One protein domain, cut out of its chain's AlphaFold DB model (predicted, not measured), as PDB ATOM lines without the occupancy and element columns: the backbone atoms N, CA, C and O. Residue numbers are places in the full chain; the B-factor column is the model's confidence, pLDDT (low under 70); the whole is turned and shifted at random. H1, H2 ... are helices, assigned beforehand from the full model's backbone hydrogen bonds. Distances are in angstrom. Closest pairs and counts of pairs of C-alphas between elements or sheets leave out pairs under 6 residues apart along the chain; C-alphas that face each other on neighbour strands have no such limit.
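What this domain is: This is residues 16 to 121 of the 126 residues of an uncharacterized protein of Zoogloeaceae bacteirum Par-f-2 (UniProt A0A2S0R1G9). Look for H1 packed on H3 and H4, with H5 running across the first end of H3 and H2 packed on H5 farthest out. Residues 94 to 121, with no named element, loop out and back. The printed part has 106 residues, five named helices in order and no named strand: all helix, compact, radius of gyration of the C-alphas 13.8 A, spans 43 by 29 by 22 A.

How they stand to each other: Start at H1, residues 16 to 23; it touches H3, residues 41 to 56, at a steep 60 degrees, closest C-alphas Leu 18 and Val 44, 4.9 A. H1 touches H4, residues 63 to 78, at a shallow 28 degrees, closest C-alphas Ala 21 and Ala 72, 5.2 A. H2, residues 26 to 35, touches H5, residues 80 to 93, closest C-alphas Glu 26 and Ala 82, 4.8 A. In H4 every O i to N i+4 pair is within hydrogen-bond range; H1 has 0 of 4, but 5 of 5 O i to N i+3.

Where its parts are: Find H1 beginning at C-alpha 16 (131.357, 127.869, 85.886) and H5 ending at C-alpha 93 (141.033, 108.824, 97.174). H3 is 23.3 A long, H4 22.4 A.

The domain as a whole: The printed part has no cut; pLDDT is under 70 at residues 36 to 40, 94 and 96.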
ATOM      1  N   GLU A  16     132.640 127.977  85.185       95.06
ATOM      2  CA  GLU A  16     131.357 127.869  85.886       95.06
ATOM      3  C   GLU A  16     131.450 126.912  87.081       95.06
ATOM      4  O   GLU A  16     130.965 127.212  88.171       95.06
ATOM      5  N   ARG A  17     132.116 125.765  86.900       94.38
ATOM      6  CA  ARG A  17     132.375 124.813  87.988       94.38
ATOM      7  C   ARG A  17     133.293 125.415  89.049       94.38
ATOM      8  O   ARG A  17     133.022 125.275  90.237       94.38
ATOM      9  N   LEU A  18     134.343 126.126  88.643       95.50
ATOM     10  CA  LEU A  18     135.301 126.734  89.562       95.50
ATOM     11  C   LEU A  18     134.714 127.902  90.368       95.50
ATOM     12  O   LEU A  18     135.205 128.179  91.458       95.50
ATOM     13  N   ALA A  19     133.648 128.554  89.896       94.00
ATOM     14  CA  ALA A  19     132.992 129.648  90.616       94.00
ATOM     15  C   ALA A  19     132.527 129.248  92.031       94.00
ATOM     16  O   ALA A  19     132.572 130.063  92.952       94.00
ATOM     17  N   TRP A  20     132.179 127.973  92.231       92.62
ATOM     18  CA  TRP A  20     131.804 127.412  93.532       92.62
ATOM     19  C   TRP A  20     132.949 127.403  94.554       92.62
ATOM     20  O   TRP A  20     132.701 127.256  95.747       92.62
ATOM     21  N   ALA A  21     134.199 127.620  94.127       93.06
ATOM     22  CA  ALA A  21     135.327 127.796  95.037       93.06
ATOM     23  C   ALA A  21     135.097 128.937  96.036       93.06
ATOM     24  O   ALA A  21     135.601 128.858  97.152       93.06
ATOM     25  N   MET A  22     134.324 129.961  95.654       93.75
ATOM     26  CA  MET A  22     134.024 131.114  96.504       93.75
ATOM     27  C   MET A  22     133.135 130.777  97.704       93.75
ATOM     28  O   MET A  22     133.177 131.490  98.701       93.75
ATOM     29  N   GLU A  23     132.402 129.666  97.648       90.81
ATOM     30  CA  GLU A  23     131.573 129.192  98.759       90.81
ATOM     31  C   GLU A  23     132.410 128.502  99.849       90.81
ATOM     32  O   GLU A  23     131.918 128.246 100.948       90.81
ATOM     33  N   VAL A  24     133.692 128.212  99.582       91.94
ATOM     34  CA  VAL A  24     134.581 127.514 100.517       91.94
ATOM     35  C   VAL A  24     134.991 128.454 101.654       91.94
ATOM     36  O   VAL A  24     135.993 129.163 101.568       91.94
ATOM     37  N   THR A  25     134.196 128.463 102.723       94.12
ATOM     38  CA  THR A  25     134.385 129.272 103.938       94.12
ATOM     39  C   THR A  25     134.097 128.440 105.186       94.12
ATOM     40  O   THR A  25     133.332 127.478 105.135       94.12
ATOM     41  N   GLU A  26     134.692 128.780 106.336       93.31
ATOM     42  CA  GLU A  26     134.427 128.034 107.574       93.31
ATOM     43  C   GLU A  26     132.970 128.157 108.040       93.31
ATOM     44  O   GLU A  26     132.460 127.240 108.681       93.31
ATOM     45  N   GLU A  27     132.288 129.256 107.708       92.31
ATOM     46  CA  GLU A  27     130.876 129.475 108.048       92.31
ATOM     47  C   GLU A  27     129.950 128.462 107.360       92.31
ATOM     48  O   GLU A  27     128.936 128.059 107.929       92.31
ATOM     49  N   ALA A  28     130.327 127.993 106.170       89.44
ATOM     50  CA  ALA A  28     129.545 127.036 105.397       89.44
ATOM     51  C   ALA A  28     129.701 125.576 105.871       89.44
ATOM     52  O   ALA A  28     128.886 124.730 105.502       89.44
ATOM     53  N   ILE A  29     130.681 125.272 106.737       90.06
ATOM     54  CA  ILE A  29     130.968 123.900 107.205       90.06
ATOM     55  C   ILE A  29     129.743 123.243 107.844       90.06
ATOM     56  O   ILE A  29     129.406 122.112 107.501       90.06
ATOM     57  N   ALA A  30     129.058 123.956 108.743       89.69
ATOM     58  CA  ALA A  30     127.885 123.417 109.430       89.69
ATOM     59  C   ALA A  30     126.780 123.030 108.435       89.69
ATOM     60  O   ALA A  30     126.185 121.959 108.539       89.69
ATOM     61  N   TRP A  31     126.560 123.870 107.422       86.69
ATOM     62  CA  TRP A  31     125.569 123.609 106.387       86.69
ATOM     63  C   TRP A  31     125.942 122.407 105.504       86.69
ATOM     64  O   TRP A  31     125.064 121.609 105.165       86.69
ATOM     65  N   TRP A  32     127.224 122.228 105.162       86.19
ATOM     66  CA  TRP A  32     127.685 121.049 104.412       86.19
ATOM     67  C   TRP A  32     127.482 119.752 105.190       86.19
ATOM     68  O   TRP A  32     127.030 118.760 104.611       86.19
ATOM     69  N   ASP A  33     127.773 119.766 106.492       86.19
ATOM     70  CA  ASP A  33     127.591 118.602 107.360       86.19
ATOM     71  C   ASP A  33     126.113 118.204 107.478       86.19
ATOM     72  O   ASP A  33     125.791 117.016 107.443       86.19
ATOM     73  N   GLU A  34     125.207 119.182 107.550       84.81
ATOM     74  CA  GLU A  34     123.760 118.941 107.576       84.81
ATOM     75  C   GLU A  34     123.207 118.471 106.224       84.81
ATOM     76  O   GLU A  34     122.317 117.619 106.174       84.81
ATOM     77  N   SER A  35     123.732 119.010 105.121       77.12
ATOM     78  CA  SER A  35     123.183 118.788 103.777       77.12
ATOM     79  C   SER A  35     123.735 117.540 103.082       77.12
ATOM     80  O   SER A  35     123.196 117.128 102.055       77.12
ATOM     81  N   GLY A  36     124.811 116.934 103.602       68.38
ATOM     82  CA  GLY A  36     125.437 115.744 103.012       68.38
ATOM     83  C   GLY A  36     126.015 115.978 101.610       68.38
ATOM     84  O   GLY A  36     126.115 115.039 100.818       68.38
ATOM     85  N   PHE A  37     126.344 117.231 101.281       62.75
ATOM     86  CA  PHE A  37     126.809 117.641  99.958       62.75
ATOM     87  C   PHE A  37     128.155 116.962  99.651       62.75
ATOM     88  O   PHE A  37     129.100 117.111 100.416       62.75
ATOM     89  N   ALA A  38     128.208 116.156  98.585       54.78
ATOM     90  CA  ALA A  38     129.412 115.408  98.191       54.78
ATOM     91  C   ALA A  38     129.697 115.432  96.676       54.78
ATOM     92  O   ALA A  38     130.702 114.889  96.225       54.78
ATOM     93  N   VAL A  39     128.800 116.002  95.858       51.00
ATOM     94  CA  VAL A  39     128.865 115.890  94.384       51.00
ATOM     95  C   VAL A  39     129.422 117.152  93.716       51.00
ATOM     96  O   VAL A  39     129.967 117.058  92.622       51.00
ATOM     97  N   VAL A  40     129.352 118.320  94.363       57.97
ATOM     98  CA  VAL A  40     129.831 119.592  93.780       57.97
ATOM     99  C   VAL A  40     131.314 119.846  94.090       57.97
ATOM    100  O   VAL A  40     131.991 120.559  93.357       57.97
ATOM    101  N   ASP A  41     131.865 119.182  95.102       71.31
ATOM    102  CA  ASP A  41     133.170 119.507  95.686       71.31
ATOM    103  C   ASP A  41     134.332 119.051  94.785       71.31
ATOM    104  O   ASP A  41     135.307 119.761  94.548       71.31
ATOM    105  N   GLU A  42     134.229 117.856  94.212       84.56
ATOM    106  CA  GLU A  42     135.310 117.290  93.399       84.56
ATOM    107  C   GLU A  42     135.392 117.941  92.018       84.56
ATOM    108  O   GLU A  42     136.476 118.072  91.449       84.56
ATOM    109  N   GLU A  43     134.248 118.374  91.480       89.81
ATOM    110  CA  GLU A  43     134.188 119.091  90.207       89.81
ATOM    111  C   GLU A  43     134.987 120.395  90.267       89.81
ATOM    112  O   GLU A  43     135.650 120.745  89.295       89.81
ATOM    113  N   VAL A  44     134.997 121.072  91.418       93.19
ATOM    114  CA  VAL A  44     135.769 122.302  91.632       93.19
ATOM    115  C   VAL A  44     137.278 122.037  91.523       93.19
ATOM    116  O   VAL A  44     137.982 122.745  90.798       93.19
ATOM    117  N   LEU A  45     137.788 120.991  92.187       92.75
ATOM    118  CA  LEU A  45     139.208 120.622  92.100       92.75
ATOM    119  C   LEU A  45     139.600 120.157  90.693       92.75
ATOM    120  O   LEU A  45     140.686 120.495  90.204       92.75
ATOM    121  N   ARG A  46     138.726 119.397  90.026       93.00
ATOM    122  CA  ARG A  46     138.935 118.950  88.642       93.00
ATOM    123  C   ARG A  46     138.964 120.131  87.684       93.00
ATOM    124  O   ARG A  46     139.908 120.227  86.907       93.00
ATOM    125  N   ALA A  47     138.022 121.064  87.802       95.19
ATOM    126  CA  ALA A  47     137.980 122.287  87.009       95.19
ATOM    127  C   ALA A  47     139.262 123.112  87.170       95.19
ATOM    128  O   ALA A  47     139.902 123.463  86.179       95.19
ATOM    129  N   ARG A  48     139.696 123.351  88.416       96.31
ATOM    130  CA  ARG A  48     140.948 124.069  88.696       96.31
ATOM    131  C   ARG A  48     142.161 123.394  88.064       96.31
ATOM    132  O   ARG A  48     143.050 124.079  87.556       96.31
ATOM    133  N   SER A  49     142.199 122.065  88.114       95.62
ATOM    134  CA  SER A  49     143.307 121.261  87.588       95.62
ATOM    135  C   SER A  49     143.319 121.209  86.070       95.62
ATOM    136  O   SER A  49     144.381 121.354  85.479       95.62
ATOM    137  N   ALA A  50     142.155 121.032  85.447       95.19
ATOM    138  CA  ALA A  50     142.014 121.019  83.999       95.19
ATOM    139  C   ALA A  50     142.430 122.371  83.408       95.19
ATOM    140  O   ALA A  50     143.244 122.404  82.489       95.19
ATOM    141  N   LEU A  51     141.982 123.484  84.000       96.62
ATOM    142  CA  LEU A  51     142.412 124.821  83.587       96.62
ATOM    143  C   LEU A  51     143.926 125.021  83.760       96.62
ATOM    144  O   LEU A  51     144.563 125.558  82.857       96.62
ATOM    145  N   GLN A  52     144.524 124.558  84.868       96.75
ATOM    146  CA  GLN A  52     145.981 124.642  85.037       96.75
ATOM    147  C   GLN A  52     146.723 123.862  83.953       96.75
ATOM    148  O   GLN A  52     147.660 124.386  83.369       96.75
ATOM    149  N   LEU A  53     146.294 122.633  83.669       94.31
ATOM    150  CA  LEU A  53     146.938 121.784  82.671       94.31
ATOM    151  C   LEU A  53     146.814 122.368  81.264       94.31
ATOM    152  O   LEU A  53     147.785 122.348  80.517       94.31
ATOM    153  N   LEU A  54     145.656 122.939  80.916       93.81
ATOM    154  CA  LEU A  54     145.485 123.661  79.656       93.81
ATOM    155  C   LEU A  54     146.433 124.866  79.565       93.81
ATOM    156  O   LEU A  54     147.033 125.088  78.513       93.81
ATOM    157  N   TRP A  55     146.605 125.627  80.651       94.69
ATOM    158  CA  TRP A  55     147.599 126.704  80.691       94.69
ATOM    159  C   TRP A  55     149.011 126.147  80.495       94.69
ATOM    160  O   TRP A  55     149.734 126.619  79.618       94.69
ATOM    161  N   ASP A  56     149.406 125.146  81.278       92.62
ATOM    162  CA  ASP A  56     150.753 124.568  81.260       92.62
ATOM    163  C   ASP A  56     151.109 123.966  79.884       92.62
ATOM    164  O   ASP A  56     152.262 124.044  79.462       92.62
ATOM    165  N   ASP A  57     150.114 123.464  79.141       90.19
ATOM    166  CA  ASP A  57     150.221 123.012  77.740       90.19
ATOM    167  C   ASP A  57     150.321 124.171  76.715       90.19
ATOM    168  O   ASP A  57     150.351 123.985  75.499       90.19
ATOM    169  N   GLY A  58     150.375 125.415  77.186       91.06
ATOM    170  CA  GLY A  58     150.512 126.609  76.358       91.06
ATOM    171  C   GLY A  58     149.213 127.069  75.697       91.06
ATOM    172  O   GLY A  58     149.259 127.942  74.821       91.06
ATOM    173  N   LYS A  59     148.045 126.537  76.093       91.62
ATOM    174  CA  LYS A  59     146.763 127.051  75.598       91.62
ATOM    175  C   LYS A  59     146.526 128.453  76.151       91.62
ATOM    176  O   LYS A  59     146.724 128.739  77.333       91.62
ATOM    177  N   ARG A  60     146.063 129.353  75.286       94.12
ATOM    178  CA  ARG A  60     145.731 130.720  75.687       94.12
ATOM    179  C   ARG A  60     144.356 130.738  76.343       94.12
ATOM    180  O   ARG A  60     143.347 130.820  75.655       94.12
ATOM    181  N   LEU A  61     144.335 130.706  77.670       95.31
ATOM    182  CA  LEU A  61     143.096 130.841  78.424       95.31
ATOM    183  C   LEU A  61     142.531 132.275  78.346       95.31
ATOM    184  O   LEU A  61     143.299 133.246  78.325       95.31
ATOM    185  N   PRO A  62     141.197 132.438  78.351       95.56
ATOM    186  CA  PRO A  62     140.544 133.722  78.575       95.56
ATOM    187  C   PRO A  62     140.921 134.313  79.939       95.56
ATOM    188  O   PRO A  62     141.123 133.587  80.913       95.56
ATOM    189  N   VAL A  63     140.928 135.646  80.038       96.00
ATOM    190  CA  VAL A  63     141.236 136.368  81.290       96.00
ATOM    191  C   VAL A  63     140.334 135.914  82.441       96.00
ATOM    192  O   VAL A  63     140.826 135.664  83.534       96.00
ATOM    193  N   ALA A  64     139.044 135.694  82.173       94.75
ATOM    194  CA  ALA A  64     138.093 135.221  83.177       94.75
ATOM    195  C   ALA A  64     138.495 133.876  83.813       94.75
ATOM    196  O   ALA A  64     138.264 133.672  85.001       94.75
ATOM    197  N   ALA A  65     139.131 132.976  83.055       97.62
ATOM    198  CA  ALA A  65     139.608 131.706  83.595       97.62
ATOM    199  C   ALA A  65     140.821 131.899  84.514       97.62
ATOM    200  O   ALA A  65     140.891 131.294  85.582       97.62
ATOM    201  N   ILE A  66     141.747 132.782  84.130       97.88
ATOM    202  CA  ILE A  66     142.920 133.140  84.941       97.88
ATOM    203  C   ILE A  66     142.486 133.799  86.258       97.88
ATOM    204  O   ILE A  66     142.982 133.438  87.331       97.88
ATOM    205  N   ASP A  67     141.528 134.720  86.183       97.69
ATOM    206  CA  ASP A  67     140.973 135.405  87.347       97.69
ATOM    207  C   ASP A  67     140.243 134.424  88.270       97.69
ATOM    208  O   ASP A  67     140.463 134.450  89.480       97.69
ATOM    209  N   ALA A  68     139.441 133.506  87.716       97.88
ATOM    210  CA  ALA A  68     138.749 132.477  88.490       97.88
ATOM    211  C   ALA A  68     139.726 131.546  89.225       97.88
ATOM    212  O   ALA A  68     139.546 131.284  90.414       97.88
ATOM    213  N   MET A  69     140.799 131.095  88.562       98.25
ATOM    214  CA  MET A  69     141.852 130.296  89.203       98.25
ATOM    215  C   MET A  69     142.542 131.053  90.334       98.25
ATOM    216  O   MET A  69     142.729 130.511  91.420       98.25
ATOM    217  N   THR A  70     142.873 132.322  90.105       98.31
ATOM    218  CA  THR A  70     143.527 133.165  91.112       98.31
ATOM    219  C   THR A  70     142.610 133.426  92.311       98.31
ATOM    220  O   THR A  70     143.060 133.393  93.459       98.31
ATOM    221  N   ALA A  71     141.322 133.673  92.062       98.06
ATOM    222  CA  ALA A  71     140.321 133.877  93.100       98.06
ATOM    223  C   ALA A  71     140.112 132.610  93.939       98.06
ATOM    224  O   ALA A  71     140.154 132.693  95.167       98.06
ATOM    225  N   ALA A  72     139.985 131.446  93.294       97.81
ATOM    226  CA  ALA A  72     139.877 130.156  93.968       97.81
ATOM    227  C   ALA A  72     141.102 129.874  94.855       97.81
ATOM    228  O   ALA A  72     140.950 129.603  96.046       97.81
ATOM    229  N   ASP A  73     142.316 130.038  94.318       98.31
ATOM    230  CA  ASP A  73     143.558 129.827  95.071       98.31
ATOM    231  C   ASP A  73     143.637 130.748  96.300       98.31
ATOM    232  O   ASP A  73     144.053 130.324  97.383       98.31
ATOM    233  N   ARG A  74     143.224 132.015  96.157       98.31
ATOM    234  CA  ARG A  74     143.166 132.974  97.269       98.31
ATOM    235  C   ARG A  74     142.131 132.565  98.313       98.31
ATOM    236  O   ARG A  74     142.434 132.644  99.502       98.31
ATOM    237  N   GLN A  75     140.943 132.153  97.880       97.44
ATOM    238  CA  GLN A  75     139.857 131.743  98.761       97.44
ATOM    239  C   GLN A  75     140.272 130.535  99.601       97.44
ATOM    240  O   GLN A  75     140.214 130.573 100.827       97.44
ATOM    241  N   TRP A  76     140.795 129.492  98.963       96.75
ATOM    242  CA  TRP A  76     141.231 128.284  99.661       96.75
ATOM    243  C   TRP A  76     142.359 128.562 100.646       96.75
ATOM    244  O   TRP A  76     142.326 128.079 101.774       96.75
ATOM    245  N   ARG A  77     143.321 129.411 100.265       97.62
ATOM    246  CA  ARG A  77     144.400 129.820 101.171       97.62
ATOM    247  C   ARG A  77     143.921 130.651 102.356       97.62
ATOM    248  O   ARG A  77     144.533 130.571 103.418       97.62
ATOM    249  N   ALA A  78     142.864 131.441 102.188       98.00
ATOM    250  CA  ALA A  78     142.259 132.203 103.276       98.00
ATOM    251  C   ALA A  78     141.438 131.316 104.230       98.00
ATOM    252  O   ALA A  78     141.347 131.635 105.414       98.00
ATOM    253  N   HIS A  79     140.908 130.195 103.731       97.50
ATOM    254  CA  HIS A  79     140.001 129.301 104.455       97.50
ATOM    255  C   HIS A  79     140.505 127.842 104.477       97.50
ATOM    256  O   HIS A  79     139.829 126.932 103.981       97.50
ATOM    257  N   PRO A  80     141.704 127.570 105.034       97.12
ATOM    258  CA  PRO A  80     142.335 126.254 104.944       97.12
ATOM    259  C   PRO A  80     141.547 125.144 105.645       97.12
ATOM    260  O   PRO A  80     141.580 123.996 105.204       97.12
ATOM    261  N   LYS A  81     140.802 125.465 106.711       95.94
ATOM    262  CA  LYS A  81     139.968 124.474 107.405       95.94
ATOM    263  C   LYS A  81     138.751 124.101 106.571       95.94
ATOM    264  O   LYS A  81     138.417 122.925 106.483       95.94
ATOM    265  N   ALA A  82     138.109 125.096 105.963       94.25
ATOM    266  CA  ALA A  82     136.983 124.868 105.069       94.25
ATOM    267  C   ALA A  82     137.403 124.067 103.837       94.25
ATOM    268  O   ALA A  82     136.704 123.136 103.455       94.25
ATOM    269  N   PHE A  83     138.573 124.378 103.274       94.38
ATOM    270  CA  PHE A  83     139.162 123.604 102.189       94.38
ATOM    271  C   PHE A  83     139.362 122.137 102.578       94.38
ATOM    272  O   PHE A  83     138.881 121.244 101.882       94.38
ATOM    273  N   ASP A  84     140.054 121.886 103.695       93.94
ATOM    274  CA  ASP A  84     140.344 120.522 104.139       93.94
ATOM    275  C   ASP A  84     139.062 119.754 104.421       93.94
ATOM    276  O   ASP A  84     138.971 118.576 104.085       93.94
ATOM    277  N   HIS A  85     138.060 120.418 105.001       91.69
ATOM    278  CA  HIS A  85     136.753 119.822 105.228       91.69
ATOM    279  C   HIS A  85     136.090 119.470 103.904       91.69
ATOM    280  O   HIS A  85     135.799 118.301 103.671       91.69
ATOM    281  N   MET A  86     135.906 120.451 103.023       89.81
ATOM    282  CA  MET A  86     135.218 120.295 101.745       89.81
ATOM    283  C   MET A  86     135.833 119.171 100.905       89.81
ATOM    284  O   MET A  86     135.157 118.232 100.493       89.81
ATOM    285  N   PHE A  87     137.147 119.207 100.709       90.75
ATOM    286  CA  PHE A  87     137.810 118.351  99.729       90.75
ATOM    287  C   PHE A  87     138.422 117.070 100.314       90.75
ATOM    288  O   PHE A  87     139.100 116.328  99.593       90.75
ATOM    289  N   ARG A  88     138.166 116.758 101.596       89.31
ATOM    290  CA  ARG A  88     138.756 115.604 102.310       89.31
ATOM    291  C   ARG A  88     138.662 114.287 101.550       89.31
ATOM    292  O   ARG A  88     139.624 113.522 101.531       89.31
ATOM    293  N   TYR A  89     137.520 114.013 100.924       86.44
ATOM    294  CA  TYR A  89     137.303 112.748 100.226       86.44
ATOM    295  C   TYR A  89     138.082 112.688  98.913       86.44
ATOM    296  O   TYR A  89     138.787 111.705  98.682       86.44
ATOM    297  N   ALA A  90     138.039 113.750  98.105       87.31
ATOM    298  CA  ALA A  90     138.788 113.823  96.852       87.31
ATOM    299  C   ALA A  90     140.298 113.662  97.102       87.31
ATOM    300  O   ALA A  90     140.958 112.828  96.479       87.31
ATOM    301  N   ILE A  91     140.827 114.391  98.091       88.88
ATOM    302  CA  ILE A  91     142.242 114.341  98.487       88.88
ATOM    303  C   ILE A  91     142.628 112.948  99.016       88.88
ATOM    304  O   ILE A  91     143.737 112.469  98.764       88.88
ATOM    305  N   ALA A  92     141.728 112.264  99.730       86.62
ATOM    306  CA  ALA A  92     141.992 110.934 100.278       86.62
ATOM    307  C   ALA A  92     141.997 109.817  99.219       86.62
ATOM    308  O   ALA A  92     142.776 108.872  99.355       86.62
ATOM    309  N   ARG A  93     141.159 109.901  98.174       83.75
ATOM    310  CA  ARG A  93     141.033 108.824  97.174       83.75
ATOM    311  C   ARG A  93     142.277 108.632  96.307       83.75
ATOM    312  O   ARG A  93     142.568 107.496  95.943       83.75
ATOM    313  N   LYS A  94     142.996 109.712  95.971       66.75
ATOM    314  CA  LYS A  94     144.240 109.683  95.172       66.75
ATOM    315  C   LYS A  94     144.135 108.842  93.884       66.75
ATOM    316  O   LYS A  94     145.014 108.023  93.606       66.75
ATOM    317  N   THR A  95     143.056 108.991  93.111       70.81
ATOM    318  CA  THR A  95     142.899 108.208  91.873       70.81
ATOM    319  C   THR A  95     143.680 108.838  90.717       70.81
ATOM    320  O   THR A  95     143.823 110.056  90.642       70.81
ATOM    321  N   ARG A  96     144.226 108.010  89.816       68.44
ATOM    322  CA  ARG A  96     144.925 108.498  88.610       68.44
ATOM    323  C   ARG A  96     143.969 109.059  87.557       68.44
ATOM    324  O   ARG A  96     144.387 109.858  86.732       68.44
ATOM    325  N   ASP A  97     142.693 108.694  87.646       81.81
ATOM    326  CA  ASP A  97     141.681 108.995  86.635       81.81
ATOM    327  C   ASP A  97     140.748 110.145  87.059       81.81
ATOM    328  O   ASP A  97     139.663 110.292  86.504       81.81
ATOM    329  N   GLU A  98     141.138 110.978  88.036       87.25
ATOM    330  CA  GLU A  98     140.288 112.076  88.538       87.25
ATOM    331  C   GLU A  98     139.847 113.054  87.438       87.25
ATOM    332  O   GLU A  98     138.794 113.672  87.564       87.25
ATOM    333  N   LEU A  99     140.622 113.196  86.357       89.06
ATOM    334  CA  LEU A  99     140.306 114.077  85.227       89.06
ATOM    335  C   LEU A  99     139.590 113.362  84.070       89.06
ATOM    336  O   LEU A  99     139.386 113.953  83.007       89.06
ATOM    337  N   ALA A 100     139.176 112.106  84.254       88.38
ATOM    338  CA  ALA A 100     138.420 111.379  83.244       88.38
ATOM    339  C   ALA A 100     137.116 112.120  82.905       88.38
ATOM    340  O   ALA A 100     136.305 112.432  83.777       88.38
ATOM    341  N   GLY A 101     136.917 112.416  81.618       85.94
ATOM    342  CA  GLY A 101     135.767 113.190  81.137       85.94
ATOM    343  C   GLY A 101     135.884 114.710  81.308       85.94
ATOM    344  O   GLY A 101     134.951 115.412  80.923       85.94
ATOM    345  N   TRP A 102     137.008 115.204  81.839       89.62
ATOM    346  CA  TRP A 102     137.329 116.632  81.958       89.62
ATOM    347  C   TRP A 102     138.403 117.073  80.978       89.62
ATOM    348  O   TRP A 102     138.300 118.152  80.407       89.62
ATOM    349  N   LEU A 103     139.436 116.251  80.808       88.69
ATOM    350  CA  LEU A 103     140.553 116.548  79.928       88.69
ATOM    351  C   LEU A 103     141.126 115.247  79.368       88.69
ATOM    352  O   LEU A 103     141.206 114.238  80.073       88.69
ATOM    353  N   LEU A 104     141.536 115.290  78.105       88.38
ATOM    354  CA  LEU A 104     142.368 114.272  77.480       88.38
ATOM    355  C   LEU A 104     143.613 114.959  76.923       88.38
ATOM    356  O   LEU A 104     143.529 116.085  76.436       88.38
ATOM    357  N   ASP A 105     144.755 114.290  77.015       83.69
ATOM    358  CA  ASP A 105     145.983 114.722  76.357       83.69
ATOM    359  C   ASP A 105     145.933 114.459  74.838       83.69
ATOM    360  O   ASP A 105     145.000 113.844  74.313       83.69
ATOM    361  N   ASP A 106     146.978 114.880  74.122       82.62
ATOM    362  CA  ASP A 106     147.107 114.673  72.672       82.62
ATOM    363  C   ASP A 106     147.122 113.185  72.260       82.62
ATOM    364  O   ASP A 106     146.868 112.846  71.103       82.62
ATOM    365  N   ALA A 107     147.415 112.275  73.195       85.94
ATOM    366  CA  ALA A 107     147.377 110.830  72.990       85.94
ATOM    367  C   ALA A 107     146.012 110.208  73.354       85.94
ATOM    368  O   ALA A 107     145.869 108.980  73.311       85.94
ATOM    369  N   GLY A 108     145.015 111.028  73.708       85.38
ATOM    370  CA  GLY A 108     143.679 110.601  74.112       85.38
ATOM    371  C   GLY A 108     143.626 109.960  75.501       85.38
ATOM    372  O   GLY A 108     142.698 109.200  75.786       85.38
ATOM    373  N   ARG A 109     144.622 110.203  76.354       89.00
ATOM    374  CA  ARG A 109     144.717 109.658  77.713       89.00
ATOM    375  C   ARG A 109     144.304 110.707  78.731       89.00
ATOM    376  O   ARG A 109     144.444 111.902  78.501       89.00
ATOM    377  N   VAL A 110     143.822 110.251  79.880       89.81
ATOM    378  CA  VAL A 110     143.571 111.139  81.017       89.81
ATOM    379  C   VAL A 110     144.926 111.580  81.580       89.81
ATOM    380  O   VAL A 110     145.720 110.709  81.947       89.81
ATOM    381  N   PRO A 111     145.225 112.890  81.631       88.44
ATOM    382  CA  PRO A 111     146.478 113.361  82.200       88.44
ATOM    383  C   PRO A 111     146.506 113.110  83.711       88.44
ATOM    384  O   PRO A 111     145.499 113.269  84.405       88.44
ATOM    385  N   GLU A 112     147.676 112.737  84.230       89.50
ATOM    386  CA  GLU A 112     147.880 112.616  85.674       89.50
ATOM    387  C   GLU A 112     147.853 114.001  86.335       89.50
ATOM    388  O   GLU A 112     148.323 114.984  85.764       89.50
ATOM    389  N   ILE A 113     147.350 114.076  87.570       88.62
ATOM    390  CA  ILE A 113     147.422 115.299  88.376       88.62
ATOM    391  C   ILE A 113     148.886 115.544  88.787       88.62
ATOM    392  O   ILE A 113     149.453 114.727  89.522       88.62
ATOM    393  N   PRO A 114     149.505 116.668  88.382       89.44
ATOM    394  CA  PRO A 114     150.871 116.994  88.768       89.44
ATOM    395  C   PRO A 114     151.026 117.188  90.278       89.44
ATOM    396  O   PRO A 114     150.184 117.795  90.937       89.44
ATOM    397  N   ALA A 115     152.173 116.784  90.829       87.31
ATOM    398  CA  ALA A 115     152.494 117.001  92.244       87.31
ATOM    399  C   ALA A 115     152.595 118.493  92.639       87.31
ATOM    400  O   ALA A 115     152.540 118.821  93.826       87.31
ATOM    401  N   SER A 116     152.751 119.389  91.658       88.12
ATOM    402  CA  SER A 116     152.712 120.847  91.830       88.12
ATOM    403  C   SER A 116     151.304 121.389  92.101       88.12
ATOM    404  O   SER A 116     151.181 122.506  92.605       88.12
ATOM    405  N   HIS A 117     150.248 120.619  91.817       92.62
ATOM    406  CA  HIS A 117     148.867 120.980  92.132       92.62
ATOM    407  C   HIS A 117     148.614 120.799  93.629       92.62
ATOM    408  O   HIS A 117     148.041 119.809  94.088       92.62
ATOM    409  N   TRP A 118     149.077 121.769  94.413       93.81
ATOM    410  CA  TRP A 118     149.049 121.727  95.873       93.81
ATOM    411  C   TRP A 118     147.641 121.530  96.456       93.81
ATOM    412  O   TRP A 118     147.521 120.975  97.543       93.81
ATOM    413  N   TRP A 119     146.593 121.903  95.714       93.56
ATOM    414  CA  TRP A 119     145.181 121.714  96.063       93.56
ATOM    415  C   TRP A 119     144.690 120.255  95.981       93.56
ATOM    416  O   TRP A 119     143.545 119.965  96.299       93.56
ATOM    417  N   TRP A 120     145.538 119.299  95.603       93.19
ATOM    418  CA  TRP A 120     145.266 117.865  95.803       93.19
ATOM    419  C   TRP A 120     145.927 117.309  97.067       93.19
ATOM    420  O   TRP A 120     146.112 116.100  97.219       93.19
ATOM    421  N   ARG A 121     146.310 118.198  97.985       93.06
ATOM    422  CA  ARG A 121     146.932 117.878  99.268       93.06
ATOM    423  C   ARG A 121     146.221 118.655 100.377       93.06
ATOM    424  O   ARG A 121     145.718 119.752 100.119       93.06
TER     425      ARG A 121